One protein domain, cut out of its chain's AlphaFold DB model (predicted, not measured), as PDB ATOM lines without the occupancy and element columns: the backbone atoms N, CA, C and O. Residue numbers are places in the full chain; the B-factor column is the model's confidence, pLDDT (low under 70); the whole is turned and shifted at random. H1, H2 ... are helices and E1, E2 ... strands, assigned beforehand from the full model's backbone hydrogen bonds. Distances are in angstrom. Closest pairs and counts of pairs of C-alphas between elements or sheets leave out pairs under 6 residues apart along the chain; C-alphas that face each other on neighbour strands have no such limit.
ATOM      1  N   ARG A  36     -35.295  19.606  26.810       62.31
ATOM      2  CA  ARG A  36     -34.014  19.022  26.385       62.31
ATOM      3  C   ARG A  36     -33.556  19.657  25.073       62.31
ATOM      4  O   ARG A  36     -34.305  19.673  24.103       62.31
ATOM      5  N   PHE A  37     -32.302  20.105  25.032       64.25
ATOM      6  CA  PHE A  37     -31.662  20.655  23.826       64.25
ATOM      7  C   PHE A  37     -30.980  19.602  22.945       64.25
ATOM      8  O   PHE A  37     -30.779  19.815  21.755       64.25
ATOM      9  N   ILE A  38     -30.604  18.474  23.550       62.12
ATOM     10  CA  ILE A  38     -29.956  17.343  22.881       62.12
ATOM     11  C   ILE A  38     -31.056  16.442  22.306       62.12
ATOM     12  O   ILE A  38     -32.003  16.131  23.040       62.12
ATOM     13  N   PRO A  39     -30.937  15.990  21.047       64.44
ATOM     14  CA  PRO A  39     -31.939  15.142  20.440       64.44
ATOM     15  C   PRO A  39     -32.014  13.833  21.226       64.44
ATOM     16  O   PRO A  39     -31.019  13.365  21.798       64.44
ATOM     17  N   PRO A  40     -33.204  13.242  21.335       63.44
ATOM     18  CA  PRO A  40     -33.342  12.010  22.067       63.44
ATOM     19  C   PRO A  40     -32.676  10.882  21.259       63.44
ATOM     20  O   PRO A  40     -32.619  10.933  20.033       63.44
ATOM     21  N   GLY A  41     -32.131   9.873  21.945       61.66
ATOM     22  CA  GLY A  41     -31.489   8.741  21.265       61.66
ATOM     23  C   GLY A  41     -32.477   7.966  20.385       61.66
ATOM     24  O   GLY A  41     -33.685   8.051  20.599       61.66
ATOM     25  N   VAL A  42     -31.965   7.163  19.451       61.47
ATOM     26  CA  VAL A  42     -32.722   6.455  18.392       61.47
ATOM     27  C   VAL A  42     -34.019   5.787  18.876       61.47
ATOM     28  O   VAL A  42     -35.058   5.909  18.239       61.47
ATOM     29  N   ARG A  43     -34.015   5.155  20.056       57.19
ATOM     30  CA  ARG A  43     -35.212   4.521  20.652       57.19
ATOM     31  C   ARG A  43     -36.411   5.447  20.839       57.19
ATOM     32  O   ARG A  43     -37.548   4.998  20.854       57.19
ATOM     33  N   HIS A  44     -36.143   6.723  21.044       66.88
ATOM     34  CA  HIS A  44     -37.159   7.746  21.212       66.88
ATOM     35  C   HIS A  44     -37.452   8.467  19.898       66.88
ATOM     36  O   HIS A  44     -38.512   9.068  19.777       66.88
ATOM     37  N   ILE A  45     -36.547   8.393  18.917       74.75
ATOM     38  CA  ILE A  45     -36.805   8.889  17.564       74.75
ATOM     39  C   ILE A  45     -37.915   8.065  16.903       74.75
ATOM     40  O   ILE A  45     -38.824   8.655  16.332       74.75
ATOM     41  N   GLY A  46     -37.956   6.749  17.134       72.00
ATOM     42  CA  GLY A  46     -39.065   5.905  16.664       72.00
ATOM     43  C   GLY A  46     -40.445   6.285  17.224       72.00
ATOM     44  O   GLY A  46     -41.465   5.880  16.683       72.00
ATOM     45  N   VAL A  47     -40.516   7.089  18.296       75.12
ATOM     46  CA  VAL A  47     -41.787   7.677  18.763       75.12
ATOM     47  C   VAL A  47     -42.230   8.839  17.871       75.12
ATOM     48  O   VAL A  47     -43.429   9.042  17.687       75.12
ATOM     49  N   LEU A  48     -41.273   9.609  17.352       76.56
ATOM     50  CA  LEU A  48     -41.516  10.736  16.455       76.56
ATOM     51  C   LEU A  48     -41.857  10.271  15.031       76.56
ATOM     52  O   LEU A  48     -42.727  10.874  14.407       76.56
ATOM     53  N   ASP A  49     -41.206   9.209  14.542       76.44
ATOM     54  CA  ASP A  49     -41.403   8.675  13.179       76.44
ATOM     55  C   ASP A  49     -42.527   7.618  13.082       76.44
ATOM     56  O   ASP A  49     -42.820   7.052  12.027       76.44
ATOM     57  N   ASP A  50     -43.219   7.350  14.194       82.25
ATOM     58  CA  ASP A  50     -44.381   6.466  14.221       82.25
ATOM     59  C   ASP A  50     -45.497   7.028  13.324       82.25
ATOM     60  O   ASP A  50     -46.103   8.062  13.617       82.25
ATOM     61  N   ARG A  51     -45.812   6.322  12.228       81.62
ATOM     62  CA  ARG A  51     -46.810   6.764  11.236       81.62
ATOM     63  C   ARG A  51     -48.190   7.034  11.833       81.62
ATOM     64  O   ARG A  51     -48.901   7.902  11.324       81.62
ATOM     65  N   ASN A  52     -48.582   6.316  12.886       85.25
ATOM     66  CA  ASN A  52     -49.869   6.550  13.540       85.25
ATOM     67  C   ASN A  52     -49.847   7.870  14.310       85.25
ATOM     68  O   ASN A  52     -50.801   8.647  14.234       85.25
ATOM     69  N   ILE A  53     -48.747   8.147  15.012       86.12
ATOM     70  CA  ILE A  53     -48.539   9.413  15.720       86.12
ATOM     71  C   ILE A  53     -48.434  10.568  14.722       86.12
ATOM     72  O   ILE A  53     -49.140  11.559  14.884       86.12
ATOM     73  N   ALA A  54     -47.656  10.419  13.647       84.06
ATOM     74  CA  ALA A  54     -47.555  11.416  12.583       84.06
ATOM     75  C   ALA A  54     -48.927  11.729  11.953       84.06
ATOM     76  O   ALA A  54     -49.267  12.895  11.753       84.06
ATOM     77  N   GLY A  55     -49.761  10.708  11.719       86.25
ATOM     78  CA  GLY A  55     -51.138  10.887  11.253       86.25
ATOM     79  C   GLY A  55     -52.011  11.679  12.234       86.25
ATOM     80  O   GLY A  55     -52.691  12.622  11.831       86.25
ATOM     81  N   ARG A  56     -51.950  11.355  13.535       90.50
ATOM     82  CA  ARG A  56     -52.673  12.090  14.592       90.50
ATOM     83  C   ARG A  56     -52.191  13.537  14.723       90.50
ATOM     84  O   ARG A  56     -53.007  14.434  14.926       90.50
ATOM     85  N   ILE A  57     -50.893  13.780  14.565       88.94
ATOM     86  CA  ILE A  57     -50.310  15.126  14.556       88.94
ATOM     87  C   ILE A  57     -50.822  15.928  13.359       88.94
ATOM     88  O   ILE A  57     -51.282  17.053  13.544       88.94
ATOM     89  N   GLY A  58     -50.862  15.331  12.165       87.94
ATOM     90  CA  GLY A  58     -51.471  15.953  10.987       87.94
ATOM     91  C   GLY A  58     -52.972  16.242  11.155       87.94
ATOM     92  O   GLY A  58     -53.487  17.227  10.624       87.94
ATOM     93  N   ASP A  59     -53.705  15.424  11.915       89.50
ATOM     94  CA  ASP A  59     -55.105  15.702  12.263       89.50
ATOM     95  C   ASP A  59     -55.252  16.903  13.200       89.50
ATOM     96  O   ASP A  59     -56.157  17.721  13.003       89.50
ATOM     97  N   VAL A  60     -54.378  17.014  14.205       90.06
ATOM     98  CA  VAL A  60     -54.333  18.171  15.107       90.06
ATOM     99  C   VAL A  60     -53.963  19.429  14.327       90.06
ATOM    100  O   VAL A  60     -54.692  20.414  14.420       90.06
ATOM    101  N   ASP A  61     -52.916  19.382  13.498       86.38
ATOM    102  CA  ASP A  61     -52.461  20.518  12.685       86.38
ATOM    103  C   ASP A  61     -53.589  21.113  11.835       86.38
ATOM    104  O   ASP A  61     -53.813  22.323  11.823       86.38
ATOM    105  N   ARG A  62     -54.354  20.248  11.158       88.00
ATOM    106  CA  ARG A  62     -55.442  20.668  10.266       88.00
ATOM    107  C   ARG A  62     -56.633  21.289  10.991       88.00
ATOM    108  O   ARG A  62     -57.424  21.981  10.352       88.00
ATOM    109  N   ARG A  63     -56.815  20.994  12.280       88.44
ATOM    110  CA  ARG A  63     -57.986  21.420  13.067       88.44
ATOM    111  C   ARG A  63     -57.678  22.535  14.054       88.44
ATOM    112  O   ARG A  63     -58.615  23.152  14.552       88.44
ATOM    113  N   TRP A  64     -56.407  22.762  14.367       84.69
ATOM    114  CA  TRP A  64     -56.020  23.738  15.371       84.69
ATOM    115  C   TRP A  64     -56.201  25.171  14.867       84.69
ATOM    116  O   TRP A  64     -55.853  25.501  13.730       84.69
ATOM    117  N   ASP A  65     -56.720  26.046  15.728       85.62
ATOM    118  CA  ASP A  65     -56.764  27.478  15.448       85.62
ATOM    119  C   ASP A  65     -55.354  28.058  15.592       85.62
ATOM    120  O   ASP A  65     -54.812  28.149  16.687       85.62
ATOM    121  N   ARG A  66     -54.741  28.476  14.483       82.88
ATOM    122  CA  ARG A  66     -53.379  29.045  14.474       82.88
ATOM    123  C   ARG A  66     -53.251  30.350  15.272       82.88
ATOM    124  O   ARG A  66     -52.131  30.796  15.510       82.88
ATOM    125  N   ASN A  67     -54.370  30.967  15.655       83.94
ATOM    126  CA  ASN A  67     -54.404  32.128  16.544       83.94
ATOM    127  C   ASN A  67     -54.494  31.730  18.026       83.94
ATOM    128  O   ASN A  67     -54.329  32.581  18.901       83.94
ATOM    129  N   ASP A  68     -54.761  30.456  18.320       85.44
ATOM    130  CA  ASP A  68     -54.720  29.919  19.670       85.44
ATOM    131  C   ASP A  68     -53.276  29.575  20.049       85.44
ATOM    132  O   ASP A  68     -52.695  28.578  19.607       85.44
ATOM    133  N   HIS A  69     -52.709  30.427  20.903       85.75
ATOM    134  CA  HIS A  69     -51.373  30.278  21.472       85.75
ATOM    135  C   HIS A  69     -51.363  29.456  22.773       85.75
ATOM    136  O   HIS A  69     -50.429  29.542  23.578       85.75
ATOM    137  N   GLY A  70     -52.425  28.695  23.024       88.19
ATOM    138  CA  GLY A  70     -52.530  27.762  24.129       88.19
ATOM    139  C   GLY A  70     -51.613  26.549  23.990       88.19
ATOM    140  O   GLY A  70     -50.880  26.372  23.013       88.19
ATOM    141  N   TYR A  71     -51.658  25.712  25.025       90.31
ATOM    142  CA  TYR A  71     -51.032  24.399  25.039       90.31
ATOM    143  C   TYR A  71     -52.082  23.312  24.864       90.31
ATOM    144  O   TYR A  71     -53.028  23.233  25.649       90.31
ATOM    145  N   GLY A  72     -51.873  22.445  23.879       92.38
ATOM    146  CA  GLY A  72     -52.575  21.174  23.753       92.38
ATOM    147  C   GLY A  72     -51.753  20.063  24.392       92.38
ATOM    148  O   GLY A  72     -50.581  19.899  24.064       92.38
ATOM    149  N   TRP A  73     -52.351  19.291  25.295       93.62
ATOM    150  CA  TRP A  73     -51.721  18.102  25.867       93.62
ATOM    151  C   TRP A  73     -52.417  16.862  25.334       93.62
ATOM    152  O   TRP A  73     -53.647  16.784  25.357       93.62
ATOM    153  N   TYR A  74     -51.631  15.888  24.891       94.12
ATOM    154  CA  TYR A  74     -52.144  14.642  24.343       94.12
ATOM    155  C   TYR A  74     -51.478  13.450  25.012       94.12
ATOM    156  O   TYR A  74     -50.290  13.486  25.340       94.12
ATOM    157  N   ASP A  75     -52.260  12.393  25.194       93.81
ATOM    158  CA  ASP A  75     -51.785  11.078  25.600       93.81
ATOM    159  C   ASP A  75     -52.237  10.077  24.539       93.81
ATOM    160  O   ASP A  75     -53.435   9.862  24.333       93.81
ATOM    161  N   TRP A  76     -51.273   9.554  23.794       93.25
ATOM    162  CA  TRP A  76     -51.496   8.672  22.659       93.25
ATOM    163  C   TRP A  76     -50.649   7.428  22.853       93.25
ATOM    164  O   TRP A  76     -49.423   7.507  22.883       93.25
ATOM    165  N   ASP A  77     -51.314   6.285  23.003       89.38
ATOM    166  CA  ASP A  77     -50.666   4.980  23.168       89.38
ATOM    167  C   ASP A  77     -49.664   4.966  24.348       89.38
ATOM    168  O   ASP A  77     -48.584   4.382  24.277       89.38
ATOM    169  N   GLY A  78     -50.017   5.657  25.446       86.44
ATOM    170  CA  GLY A  78     -49.208   5.765  26.666       86.44
ATOM    171  C   GLY A  78     -48.030   6.739  26.566       86.44
ATOM    172  O   GLY A  78     -47.168   6.767  27.446       86.44
ATOM    173  N   ARG A  79     -47.960   7.524  25.488       86.88
ATOM    174  CA  ARG A  79     -46.920   8.524  25.244       86.88
ATOM    175  C   ARG A  79     -47.530   9.913  25.374       86.88
ATOM    176  O   ARG A  79     -48.615  10.177  24.858       86.88
ATOM    177  N   ARG A  80     -46.814  10.817  26.043       89.56
ATOM    178  CA  ARG A  80     -47.291  12.179  26.285       89.56
ATOM    179  C   ARG A  80     -46.680  13.164  25.295       89.56
ATOM    180  O   ARG A  80     -45.460  13.263  25.170       89.56
ATOM    181  N   PHE A  81     -47.546  13.950  24.674       92.19
ATOM    182  CA  PHE A  81     -47.189  14.980  23.710       92.19
ATOM    183  C   PHE A  81     -47.727  16.329  24.173       92.19
ATOM    184  O   PHE A  81     -48.746  16.420  24.864       92.19
ATOM    185  N   CYS A  82     -47.025  17.379  23.786       91.75
ATOM    186  CA  CYS A  82     -47.446  18.752  23.951       91.75
ATOM    187  C   CYS A  82     -47.444  19.424  22.582       91.75
ATOM    188  O   CYS A  82     -46.563  19.174  21.770       91.75
ATOM    189  N   HIS A  83     -48.415  20.282  22.338       92.06
ATOM    190  CA  HIS A  83     -48.577  21.026  21.104       92.06
ATOM    191  C   HIS A  83     -48.754  22.501  21.439       92.06
ATOM    192  O   HIS A  83     -49.445  22.836  22.406       92.06
ATOM    193  N   HIS A  84     -48.143  23.380  20.652       89.75
ATOM    194  CA  HIS A  84     -48.242  24.814  20.868       89.75
ATOM    195  C   HIS A  84     -47.966  25.597  19.585       89.75
ATOM    196  O   HIS A  84     -46.933  25.395  18.949       89.75
ATOM    197  N   TYR A  85     -48.838  26.554  19.266       88.50
ATOM    198  CA  TYR A  85     -48.495  27.643  18.359       88.50
ATOM    199  C   TYR A  85     -47.936  28.810  19.161       88.50
ATOM    200  O   TYR A  85     -48.635  29.386  19.994       88.50
ATOM    201  N   ASP A  86     -46.695  29.206  18.908       84.69
ATOM    202  CA  ASP A  86     -46.186  30.415  19.550       84.69
ATOM    203  C   ASP A  86     -46.828  31.684  18.967       84.69
ATOM    204  O   ASP A  86     -47.552  31.655  17.969       84.69
ATOM    205  N   ARG A  87     -46.559  32.836  19.592       84.44
ATOM    206  CA  ARG A  87     -47.116  34.138  19.178       84.44
ATOM    207  C   ARG A  87     -46.738  34.569  17.753       84.44
ATOM    208  O   ARG A  87     -47.260  35.569  17.270       84.44
ATOM    209  N   TRP A  88     -45.794  33.882  17.116       80.12
ATOM    210  CA  TRP A  88     -45.358  34.136  15.743       80.12
ATOM    211  C   TRP A  88     -45.944  33.126  14.752       80.12
ATOM    212  O   TRP A  88     -45.677  33.213  13.552       80.12
ATOM    213  N   GLY A  89     -46.775  32.200  15.237       81.75
ATOM    214  CA  GLY A  89     -47.424  31.178  14.433       81.75
ATOM    215  C   GLY A  89     -46.518  29.990  14.124       81.75
ATOM    216  O   GLY A  89     -46.809  29.253  13.182       81.75
ATOM    217  N   TYR A  90     -45.425  29.788  14.868       84.06
ATOM    218  CA  TYR A  90     -44.652  28.556  14.734       84.06
ATOM    219  C   TYR A  90     -45.325  27.419  15.472       84.06
ATOM    220  O   TYR A  90     -45.694  27.545  16.638       84.06
ATOM    221  N   HIS A  91     -45.433  26.308  14.760       88.31
ATOM    222  CA  HIS A  91     -46.051  25.092  15.231       88.31
ATOM    223  C   HIS A  91     -44.995  24.227  15.922       88.31
ATOM    224  O   HIS A  91     -44.061  23.739  15.284       88.31
ATOM    225  N   TRP A  92     -45.132  24.058  17.231       90.25
ATOM    226  CA  TRP A  92     -44.216  23.294  18.066       90.25
ATOM    227  C   TRP A  92     -44.869  22.021  18.590       90.25
ATOM    228  O   TRP A  92     -46.016  22.042  19.043       90.25
ATOM    229  N   TRP A  93     -44.089  20.942  18.605       92.06
ATOM    230  CA  TRP A  93     -44.417  19.690  19.273       92.06
ATOM    231  C   TRP A  93     -43.367  19.350  20.319       92.06
ATOM    232  O   TRP A  93     -42.174  19.309  20.039       92.06
ATOM    233  N   GLY A  94     -43.823  19.102  21.538       91.19
ATOM    234  CA  GLY A  94     -43.030  18.601  22.643       91.19
ATOM    235  C   GLY A  94     -43.293  17.114  22.821       91.19
ATOM    236  O   GLY A  94     -44.424  16.701  23.061       91.19
ATOM    237  N   PHE A  95     -42.240  16.313  22.786       89.19
ATOM    238  CA  PHE A  95     -42.284  14.870  23.000       89.19
ATOM    239  C   PHE A  95     -41.746  14.578  24.393       89.19
ATOM    240  O   PHE A  95     -40.598  14.913  24.690       89.19
ATOM    241  N   TYR A  96     -42.567  14.000  25.270       84.81
ATOM    242  CA  TYR A  96     -42.118  13.678  26.621       84.81
ATOM    243  C   TYR A  96     -41.196  12.459  26.582       84.81
ATOM    244  O   TYR A  96     -41.642  11.326  26.402       84.81
ATOM    245  N   VAL A  97     -39.897  12.700  26.732       75.69
ATOM    246  CA  VAL A  97     -38.843  11.706  26.552       75.69
ATOM    247  C   VAL A  97     -37.840  11.824  27.694       75.69
ATOM    248  O   VAL A  97     -37.175  12.844  27.853       75.69
ATOM    249  N   GLY A  98     -37.700  10.761  28.491       67.12
ATOM    250  CA  GLY A  98     -36.709  10.720  29.572       67.12
ATOM    251  C   GLY A  98     -36.954  11.746  30.687       67.12
ATOM    252  O   GLY A  98     -35.997  12.274  31.244       67.12
ATOM    253  N   GLY A  99     -38.219  12.046  31.001       71.88
ATOM    254  CA  GLY A  99     -38.596  12.940  32.107       71.88
ATOM    255  C   GLY A  99     -38.629  14.433  31.767       71.88
ATOM    256  O   GLY A  99     -38.937  15.245  32.633       71.88
ATOM    257  N   VAL A 100     -38.338  14.800  30.518       78.88
ATOM    258  CA  VAL A 100     -38.363  16.178  30.009       78.88
ATOM    259  C   VAL A 100     -38.982  16.214  28.614       78.88
ATOM    260  O   VAL A 100     -39.100  15.183  27.950       78.88
ATOM    261  N   TYR A 101     -39.387  17.396  28.151       82.81
ATOM    262  CA  TYR A 101     -39.877  17.558  26.784       82.81
ATOM    263  C   TYR A 101     -38.727  17.814  25.816       82.81
ATOM    264  O   TYR A 101     -37.920  18.722  26.012       82.81
ATOM    265  N   PHE A 102     -38.677  17.033  24.744       86.50
ATOM    266  CA  PHE A 102     -37.886  17.346  23.566       86.50
ATOM    267  C   PHE A 102     -38.774  18.074  22.561       86.50
ATOM    268  O   PHE A 102     -39.785  17.529  22.127       86.50
ATOM    269  N   TRP A 103     -38.424  19.312  22.233       87.62
ATOM    270  CA  TRP A 103     -39.240  20.154  21.368       87.62
ATOM    271  C   TRP A 103     -38.730  20.142  19.932       87.62
ATOM    272  O   TRP A 103     -37.551  20.384  19.681       87.62
ATOM    273  N   THR A 104     -39.643  19.931  18.993       89.75
ATOM    274  CA  THR A 104     -39.407  20.063  17.557       89.75
ATOM    275  C   THR A 104     -40.392  21.062  16.973       89.75
ATOM    276  O   THR A 104     -41.494  21.274  17.485       89.75
ATOM    277  N   ARG A 105     -39.985  21.705  15.888       88.75
ATOM    278  CA  ARG A 105     -40.871  22.511  15.063       88.75
ATOM    279  C   ARG A 105     -41.493  21.614  14.005       88.75
ATOM    280  O   ARG A 105     -40.771  20.918  13.305       88.75
ATOM    281  N   TYR A 106     -42.808  21.657  13.856       87.81
ATOM    282  CA  TYR A 106     -43.495  20.976  12.766       87.81
ATOM    283  C   TYR A 106     -43.684  21.945  11.602       87.81
ATOM    284  O   TYR A 106     -44.278  23.017  11.748       87.81
ATOM    285  N   PHE A 107     -43.104  21.625  10.450       84.62
ATOM    286  CA  PHE A 107     -43.141  22.489   9.276       84.62
ATOM    287  C   PHE A 107     -43.014  21.672   7.997       84.62
ATOM    288  O   PHE A 107     -42.111  20.850   7.874       84.62
ATOM    289  N   ASN A 108     -43.877  21.975   7.022       83.00
ATOM    290  CA  ASN A 108     -43.907  21.307   5.719       83.00
ATOM    291  C   ASN A 108     -44.024  19.775   5.838       83.00
ATOM    292  O   ASN A 108     -43.338  19.043   5.136       83.00
ATOM    293  N   ASP A 109     -44.901  19.326   6.738       83.00
ATOM    294  CA  ASP A 109     -45.149  17.922   7.091       83.00
ATOM    295  C   ASP A 109     -43.981  17.178   7.768       83.00
ATOM    296  O   ASP A 109     -44.092  15.973   7.983       83.00
ATOM    297  N   ASP A 110     -42.914  17.879   8.164       85.50
ATOM    298  CA  ASP A 110     -41.724  17.289   8.784       85.50
ATOM    299  C   ASP A 110     -41.446  17.867  10.181       85.50
ATOM    300  O   ASP A 110     -41.826  19.003  10.503       85.50
ATOM    301  N   TYR A 111     -40.741  17.096  11.014       88.25
ATOM    302  CA  TYR A 111     -40.204  17.586  12.283       88.25
ATOM    303  C   TYR A 111     -38.814  18.157  12.090       88.25
ATOM    304  O   TYR A 111     -37.928  17.522  11.526       88.25
ATOM    305  N   TRP A 112     -38.617  19.335  12.650       89.00
ATOM    306  CA  TRP A 112     -37.374  20.067  12.617       89.00
ATOM    307  C   TRP A 112     -36.859  20.240  14.040       89.00
ATOM    308  O   TRP A 112     -37.579  20.700  14.927       89.00
ATOM    309  N   TRP A 113     -35.600  19.905  14.265       89.81
ATOM    310  CA  TRP A 113     -34.892  20.146  15.512       89.81
ATOM    311  C   TRP A 113     -33.801  21.186  15.269       89.81
ATOM    312  O   TRP A 113     -33.012  21.063  14.333       89.81
ATOM    313  N   TYR A 114     -33.772  22.229  16.098       87.12
ATOM    314  CA  TYR A 114     -32.665  23.175  16.098       87.12
ATOM    315  C   TYR A 114     -31.599  22.689  17.063       87.12
ATOM    316  O   TYR A 114     -31.837  22.622  18.269       87.12
ATOM    317  N   ASP A 115     -30.430  22.386  16.526       85.62
ATOM    318  CA  ASP A 115     -29.249  22.080  17.300       85.62
ATOM    319  C   ASP A 115     -28.576  23.382  17.757       85.62
ATOM    320  O   ASP A 115     -27.958  24.071  16.934       85.62
ATOM    321  N   PRO A 116     -28.672  23.752  19.049       78.50
ATOM    322  CA  PRO A 116     -28.145  25.026  19.517       78.50
ATOM    323  C   PRO A 116     -26.615  25.060  19.542       78.50
ATOM    324  O   PRO A 116     -26.040  26.144  19.457       78.50
ATOM    325  N   TYR A 117     -25.948  23.905  19.616       79.94
ATOM    326  CA  TYR A 117     -24.493  23.846  19.754       79.94
ATOM    327  C   TYR A 117     -23.798  24.020  18.411       79.94
ATOM    328  O   TYR A 117     -22.761  24.669  18.338       79.94
ATOM    329  N   TRP A 118     -24.391  23.519  17.329       83.69
ATOM    330  CA  TRP A 118     -23.877  23.734  15.972       83.69
ATOM    331  C   TRP A 118     -24.618  24.840  15.209       83.69
ATOM    332  O   TRP A 118     -24.187  25.226  14.121       83.69
ATOM    333  N   ARG A 119     -25.707  25.372  15.781       84.00
ATOM    334  CA  ARG A 119     -26.610  26.373  15.191       84.00
ATOM    335  C   ARG A 119     -27.219  25.928  13.863       84.00
ATOM    336  O   ARG A 119     -27.222  26.671  12.880       84.00
ATOM    337  N   ARG A 120     -27.734  24.698  13.835       87.75
ATOM    338  CA  ARG A 120     -28.223  24.030  12.621       87.75
ATOM    339  C   ARG A 120     -29.642  23.548  12.791       87.75
ATOM    340  O   ARG A 120     -30.058  23.165  13.874       87.75
ATOM    341  N   TRP A 121     -30.365  23.535  11.685       88.00
ATOM    342  CA  TRP A 121     -31.653  22.876  11.613       88.00
ATOM    343  C   TRP A 121     -31.476  21.490  11.040       88.00
ATOM    344  O   TRP A 121     -30.988  21.346   9.918       88.00
ATOM    345  N   CYS A 122     -31.904  20.507  11.816       89.62
ATOM    346  CA  CYS A 122     -31.994  19.135  11.385       89.62
ATOM    347  C   CYS A 122     -33.454  18.781  11.120       89.62
ATOM    348  O   CYS A 122     -34.320  19.202  11.886       89.62
ATOM    349  N   TRP A 123     -33.740  18.007  10.080       90.06
ATOM    350  CA  TRP A 123     -35.066  17.422   9.877       90.06
ATOM    351  C   TRP A 123     -35.043  15.938  10.238       90.06
ATOM    352  O   TRP A 123     -33.998  15.291  10.164       90.06
ATOM    353  N   LEU A 124     -36.182  15.417  10.681       87.62
ATOM    354  CA  LEU A 124     -36.366  13.994  10.927       87.62
ATOM    355  C   LEU A 124     -36.766  13.301   9.625       87.62
ATOM    356  O   LEU A 124     -37.748  13.702   9.006       87.62
ATOM    357  N   ASP A 125     -36.033  12.264   9.238       83.38
ATOM    358  CA  ASP A 125     -36.388  11.377   8.129       83.38
ATOM    359  C   ASP A 125     -35.801   9.982   8.378       83.38
ATOM    360  O   ASP A 125     -34.647   9.866   8.798       83.38
ATOM    361  N   ASN A 126     -36.586   8.930   8.131       79.81
ATOM    362  CA  ASN A 126     -36.194   7.527   8.331       79.81
ATOM    363  C   ASN A 126     -35.500   7.289   9.689       79.81
ATOM    364  O   ASN A 126     -34.338   6.881   9.747       79.81
ATOM    365  N   ASP A 127     -36.194   7.620  10.781       79.62
ATOM    366  CA  ASP A 127     -35.725   7.460  12.164       79.62
ATOM    367  C   ASP A 127     -34.393   8.163  12.514       79.62
ATOM    368  O   ASP A 127     -33.744   7.841  13.520       79.62
ATOM    369  N   ARG A 128     -33.956   9.145  11.715       84.25
ATOM    370  CA  ARG A 128     -32.677   9.846  11.900       84.25
ATOM    371  C   ARG A 128     -32.821  11.352  11.728       84.25
ATOM    372  O   ARG A 128     -33.634  11.840  10.951       84.25
ATOM    373  N   TRP A 129     -31.991  12.102  12.446       88.44
ATOM    374  CA  TRP A 129     -31.856  13.541  12.232       88.44
ATOM    375  C   TRP A 129     -30.854  13.794  11.115       88.44
ATOM    376  O   TRP A 129     -29.732  13.289  11.152       88.44
ATOM    377  N   TRP A 130     -31.254  14.608  10.151       90.12
ATOM    378  CA  TRP A 130     -30.458  14.953   8.986       90.12
ATOM    379  C   TRP A 130     -30.217  16.448   8.931       90.12
ATOM    380  O   TRP A 130     -31.089  17.227   9.291       90.12
ATOM    381  N   TRP A 131     -29.058  16.858   8.435       90.44
ATOM    382  CA  TRP A 131     -28.720  18.257   8.199       90.44
ATOM    383  C   TRP A 131     -28.146  18.441   6.798       90.44
ATOM    384  O   TRP A 131     -27.437  17.581   6.285       90.44
ATOM    385  N   GLN A 132     -28.421  19.589   6.182       87.31
ATOM    386  CA  GLN A 132     -27.849  19.986   4.904       87.31
ATOM    387  C   GLN A 132     -27.024  21.255   5.098       87.31
ATOM    388  O   GLN A 132     -27.521  22.277   5.580       87.31
ATOM    389  N   ASN A 133     -25.754  21.200   4.706       85.56
ATOM    390  CA  ASN A 133     -24.879  22.361   4.749       85.56
ATOM    391  C   ASN A 133     -25.191  23.349   3.606       85.56
ATOM    392  O   ASN A 133     -25.927  23.052   2.666       85.56
ATOM    393  N   GLN A 134     -24.594  24.543   3.661       82.75
ATOM    394  CA  GLN A 134     -24.826  25.600   2.663       82.75
ATOM    395  C   GLN A 134     -24.373  25.220   1.243       82.75
ATOM    396  O   GLN A 134     -24.874  25.777   0.271       82.75
ATOM    397  N   ASN A 135     -23.458  24.255   1.126       84.00
ATOM    398  CA  ASN A 135     -22.939  23.747  -0.144       84.00
ATOM    399  C   ASN A 135     -23.755  22.556  -0.677       84.00
ATOM    400  O   ASN A 135     -23.375  21.950  -1.674       84.00
ATOM    401  N   GLY A 136     -24.856  22.198  -0.009       84.25
ATOM    402  CA  GLY A 136     -25.735  21.097  -0.391       84.25
ATOM    403  C   GLY A 136     -25.324  19.720   0.137       84.25
ATOM    404  O   GLY A 136     -26.058  18.763  -0.091       84.25
ATOM    405  N   GLY A 137     -24.207  19.608   0.862       85.88
ATOM    406  CA  GLY A 137     -23.775  18.364   1.501       85.88
ATOM    407  C   GLY A 137     -24.755  17.925   2.587       85.88
ATOM    408  O   GLY A 137     -25.161  18.743   3.410       85.88
ATOM    409  N   ILE A 138     -25.123  16.648   2.576       87.81
ATOM    410  CA  ILE A 138     -26.071  16.042   3.514       87.81
ATOM    411  C   ILE A 138     -25.297  15.359   4.638       87.81
ATOM    412  O   ILE A 138     -24.224  14.814   4.401       87.81
ATOM    413  N   TYR A 139     -25.825  15.404   5.854       88.69
ATOM    414  CA  TYR A 139     -25.219  14.845   7.053       88.69
ATOM    415  C   TYR A 139     -26.276  14.130   7.883       88.69
ATOM    416  O   TYR A 139     -27.418  14.578   7.942       88.69
ATOM    417  N   ILE A 140     -25.867  13.068   8.567       87.06
ATOM    418  CA  ILE A 140     -26.664  12.364   9.572       87.06
ATOM    419  C   ILE A 140     -26.123  12.728  10.953       87.06
ATOM    420  O   ILE A 140     -24.906  12.805  11.140       87.06
ATOM    421  N   VAL A 141     -27.018  12.935  11.918       86.19
ATOM    422  CA  VAL A 141     -26.657  13.152  13.321       86.19
ATOM    423  C   VAL A 141     -26.687  11.828  14.080       86.19
ATOM    424  O   VAL A 141     -27.740  11.206  14.215       86.19
ATOM    425  N   GLU A 142     -25.543  11.414  14.620       78.06
ATOM    426  CA  GLU A 142     -25.393  10.164  15.369       78.06
ATOM    427  C   GLU A 142     -24.472  10.372  16.575       78.06
ATOM    428  O   GLU A 142     -23.395  10.959  16.474       78.06
ATOM    429  N   GLY A 143     -24.934   9.978  17.766       68.94
ATOM    430  CA  GLY A 143     -24.197  10.213  19.015       68.94
ATOM    431  C   GLY A 143     -23.918  11.694  19.315       68.94
ATOM    432  O   GLY A 143     -22.974  12.002  20.035       68.94
ATOM    433  N   GLY A 144     -24.704  12.617  18.746       72.50
ATOM    434  CA  GLY A 144     -24.457  14.061  18.829       72.50
ATOM    435  C   GLY A 144     -23.377  14.578  17.873       72.50
ATOM    436  O   GLY A 144     -23.033  15.746  17.952       72.50
ATOM    437  N   ASN A 145     -22.849  13.747  16.973       78.25
ATOM    438  CA  ASN A 145     -21.901  14.154  15.936       78.25
ATOM    439  C   ASN A 145     -22.580  14.188  14.567       78.25
ATOM    440  O   ASN A 145     -23.578  13.506  14.348       78.25
ATOM    441  N   TYR A 146     -22.010  14.956  13.640       84.50
ATOM    442  CA  TYR A 146     -22.474  15.041  12.258       84.50
ATOM    443  C   TYR A 146     -21.540  14.254  11.357       84.50
ATOM    444  O   TYR A 146     -20.332  14.498  11.340       84.50
ATOM    445  N   TYR A 147     -22.111  13.365  10.562       82.38
ATOM    446  CA  TYR A 147     -21.369  12.579   9.595       82.38
ATOM    447  C   TYR A 147     -21.887  12.855   8.200       82.38
ATOM    448  O   TYR A 147     -23.082  12.713   7.946       82.38
ATOM    449  N   GLN A 148     -20.997  13.278   7.306       84.31
ATOM    450  CA  GLN A 148     -21.362  13.563   5.935       84.31
ATOM    451  C   GLN A 148     -21.841  12.281   5.272       84.31
ATOM    452  O   GLN A 148     -21.138  11.276   5.217       84.31
ATOM    453  N   TYR A 149     -23.044  12.361   4.743       78.75
ATOM    454  CA  TYR A 149     -23.622  11.371   3.877       78.75
ATOM    455  C   TYR A 149     -23.088  11.601   2.464       78.75
ATOM    456  O   TYR A 149     -23.505  12.529   1.763       78.75
ATOM    457  N   GLN A 150     -22.123  10.782   2.056       79.88
ATOM    458  CA  GLN A 150     -21.643  10.733   0.680       79.88
ATOM    459  C   GLN A 150     -22.125   9.434   0.043       79.88
ATOM    460  O   GLN A 150     -21.925   8.357   0.598       79.88
ATOM    461  N   ASN A 151     -22.764   9.549  -1.119       58.34
ATOM    462  CA  ASN A 151     -23.055   8.407  -1.971       58.34
ATOM    463  C   ASN A 151     -22.046   8.415  -3.124       58.34
ATOM    464  O   ASN A 151     -22.336   8.936  -4.199       58.34
ATOM    465  N   ASP A 152     -20.835   7.921  -2.865       54.84
ATOM    466  CA  ASP A 152     -19.814   7.747  -3.900       54.84
ATOM    467  C   ASP A 152     -19.865   6.303  -4.406       54.84
ATOM    468  O   ASP A 152     -19.340   5.386  -3.779       54.84
ATOM    469  N   GLY A 153     -20.610   6.076  -5.491       50.59
ATOM    470  CA  GLY A 153     -20.714   4.753  -6.120       50.59
ATOM    471  C   GLY A 153     -21.380   3.676  -5.255       50.59
ATOM    472  O   GLY A 153     -21.125   2.492  -5.470       50.59
ATOM    473  N   GLY A 154     -22.223   4.065  -4.293       51.56
ATOM    474  CA  GLY A 154     -22.811   3.137  -3.335       51.56
ATOM    475  C   GLY A 154     -21.813   2.731  -2.251       51.56
ATOM    476  O   GLY A 154     -21.593   1.566  -1.980       51.56
ATOM    477  N   THR A 155     -21.119   3.641  -1.597       39.94
ATOM    478  CA  THR A 155     -20.505   3.301  -0.310       39.94
ATOM    479  C   THR A 155     -20.698   4.486   0.599       39.94
ATOM    480  O   THR A 155     -20.415   5.621   0.221       39.94
ATOM    481  N   VAL A 156     -21.211   4.219   1.798       52.12
ATOM    482  CA  VAL A 156     -21.388   5.243   2.820       52.12
ATOM    483  C   VAL A 156     -20.027   5.542   3.420       52.12
ATOM    484  O   VAL A 156     -19.577   4.878   4.354       52.12
ATOM    485  N   VAL A 157     -19.348   6.545   2.874       58.81
ATOM    486  CA  VAL A 157     -18.163   7.096   3.526       58.81
ATOM    487  C   VAL A 157     -18.639   8.087   4.579       58.81
ATOM    488  O   VAL A 157     -19.071   9.196   4.274       58.81
ATOM    489  N   VAL A 158     -18.569   7.660   5.834       64.50
ATOM    490  CA  VAL A 158     -18.931   8.452   7.007       64.50
ATOM    491  C   VAL A 158     -17.766   9.402   7.313       64.50
ATOM    492  O   VAL A 158     -16.831   9.047   8.027       64.50
ATOM    493  N   VAL A 159     -17.784  10.609   6.738       71.31
ATOM    494  CA  VAL A 159     -16.767  11.641   7.018       71.31
ATOM    495  C   VAL A 159     -17.279  12.559   8.130       71.31
ATOM    496  O   VAL A 159     -18.288  13.232   7.919       71.31
ATOM    497  N   PRO A 160     -16.628  12.628   9.306       77.00
ATOM    498  CA  PRO A 160     -17.035  13.561  10.353       77.00
ATOM    499  C   PRO A 160     -17.018  15.006   9.848       77.00
ATOM    500  O   PRO A 160     -16.075  15.422   9.170       77.00
ATOM    501  N   ASP A 161     -18.040  15.784  10.195       76.88
ATOM    502  CA  ASP A 161     -18.009  17.223   9.967       76.88
ATOM    503  C   ASP A 161     -16.883  17.851  10.796       76.88
ATOM    504  O   ASP A 161     -16.849  17.745  12.020       76.88
TER     505      ASP A 161
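What this domain is: This is residues 36 to 161 of the 369 residues of an uncharacterized protein of Elusimicrobia bacterium (UniProt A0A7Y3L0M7). One long, strongly twisted sheet of ten strands, E1 to E10, makes the length of the domain, and it curls round a short helix, H1, near its middle. A second helix, H2, packs on the same face toward the E1 end, while E9 and E10 run on beyond both helices. The printed part has 126 residues, with two named helices first and then ten named strands, which stand in the sheet in chain order, each antiparallel to its neighbours. The class is mixed, helices and strands; the whole is compact, with a radius of gyration of the C-alphas of 15.6 A, yet elongated, spanning 47 by 30 by 25 A.

Where its parts are: The sheet begins with E1, residues 71 to 76, its C-alpha 71 at (-51.032, 24.399, 25.039). E2 is residues 79 to 85, 20.4 A long, E3 residues 91 to 97, 19.0 A, and E4, the longest strand by residues, 100 to 107, 22.2 A. E5 is residues 110 to 115, E6 120 to 125, E7 128 to 132 and E8 138 to 142. E9 is residues 145 to 151, 18.8 A long, and E10 is residues 156 to 160, with C-alpha 160 at (-17.035, 13.561, 10.353). Before the strands come H1, residues 42 to 48, beginning at C-alpha 42 (-32.722, 6.455, 18.392), and H2, residues 51 to 63, 18.5 A long.

How they stand to each other: The ten strands form a meander, each the antiparallel neighbour of the one before, with E1 and E10 as edge strands. In the hairpin E3 and E4, N 95 and O 102 are 2.8 A apart, within hydrogen-bond range. E4 and E5 stand at 123 degrees between their directions, with N 105 and O 112 at 2.8 A; the pairing is staggered, E4 pairing with E3 over residues 100 to 105 and with E5 over 105 to 107. Between E9 and E10, N 148 and O 159 are 2.8 A apart. H1 and H2 are on the same face, two layers with helices on one face of the sheet. The closest C-alphas of H1 and E3 are those of His 44 and Val 97, 6.9 A; of H1 and E7, Ile 45 and Arg 128, 7.1 A. H2 has a height over the sheet of 8.1 A and runs slantwise to the strands, at 37 degrees to E3 on the local plane. H1 and H2 are close but not clearly touching, Leu 48 and Ala 54 having the closest C-alphas at 7.2 A. Every O i to N i+4 pair is within range in H2, but 1 of 3 in H1, where 3 of 4 O i to N i+3 pairs are.

The domain as a whole: The C-alphas farthest apart, of Gly 70 and Gly 153, are 49.6 A apart. The printed part has no cut, and no link is long. The mean pLDDT of the printed part is 81.3; residues 36 to 44, 98, 143 and 151 to 158 are under 70.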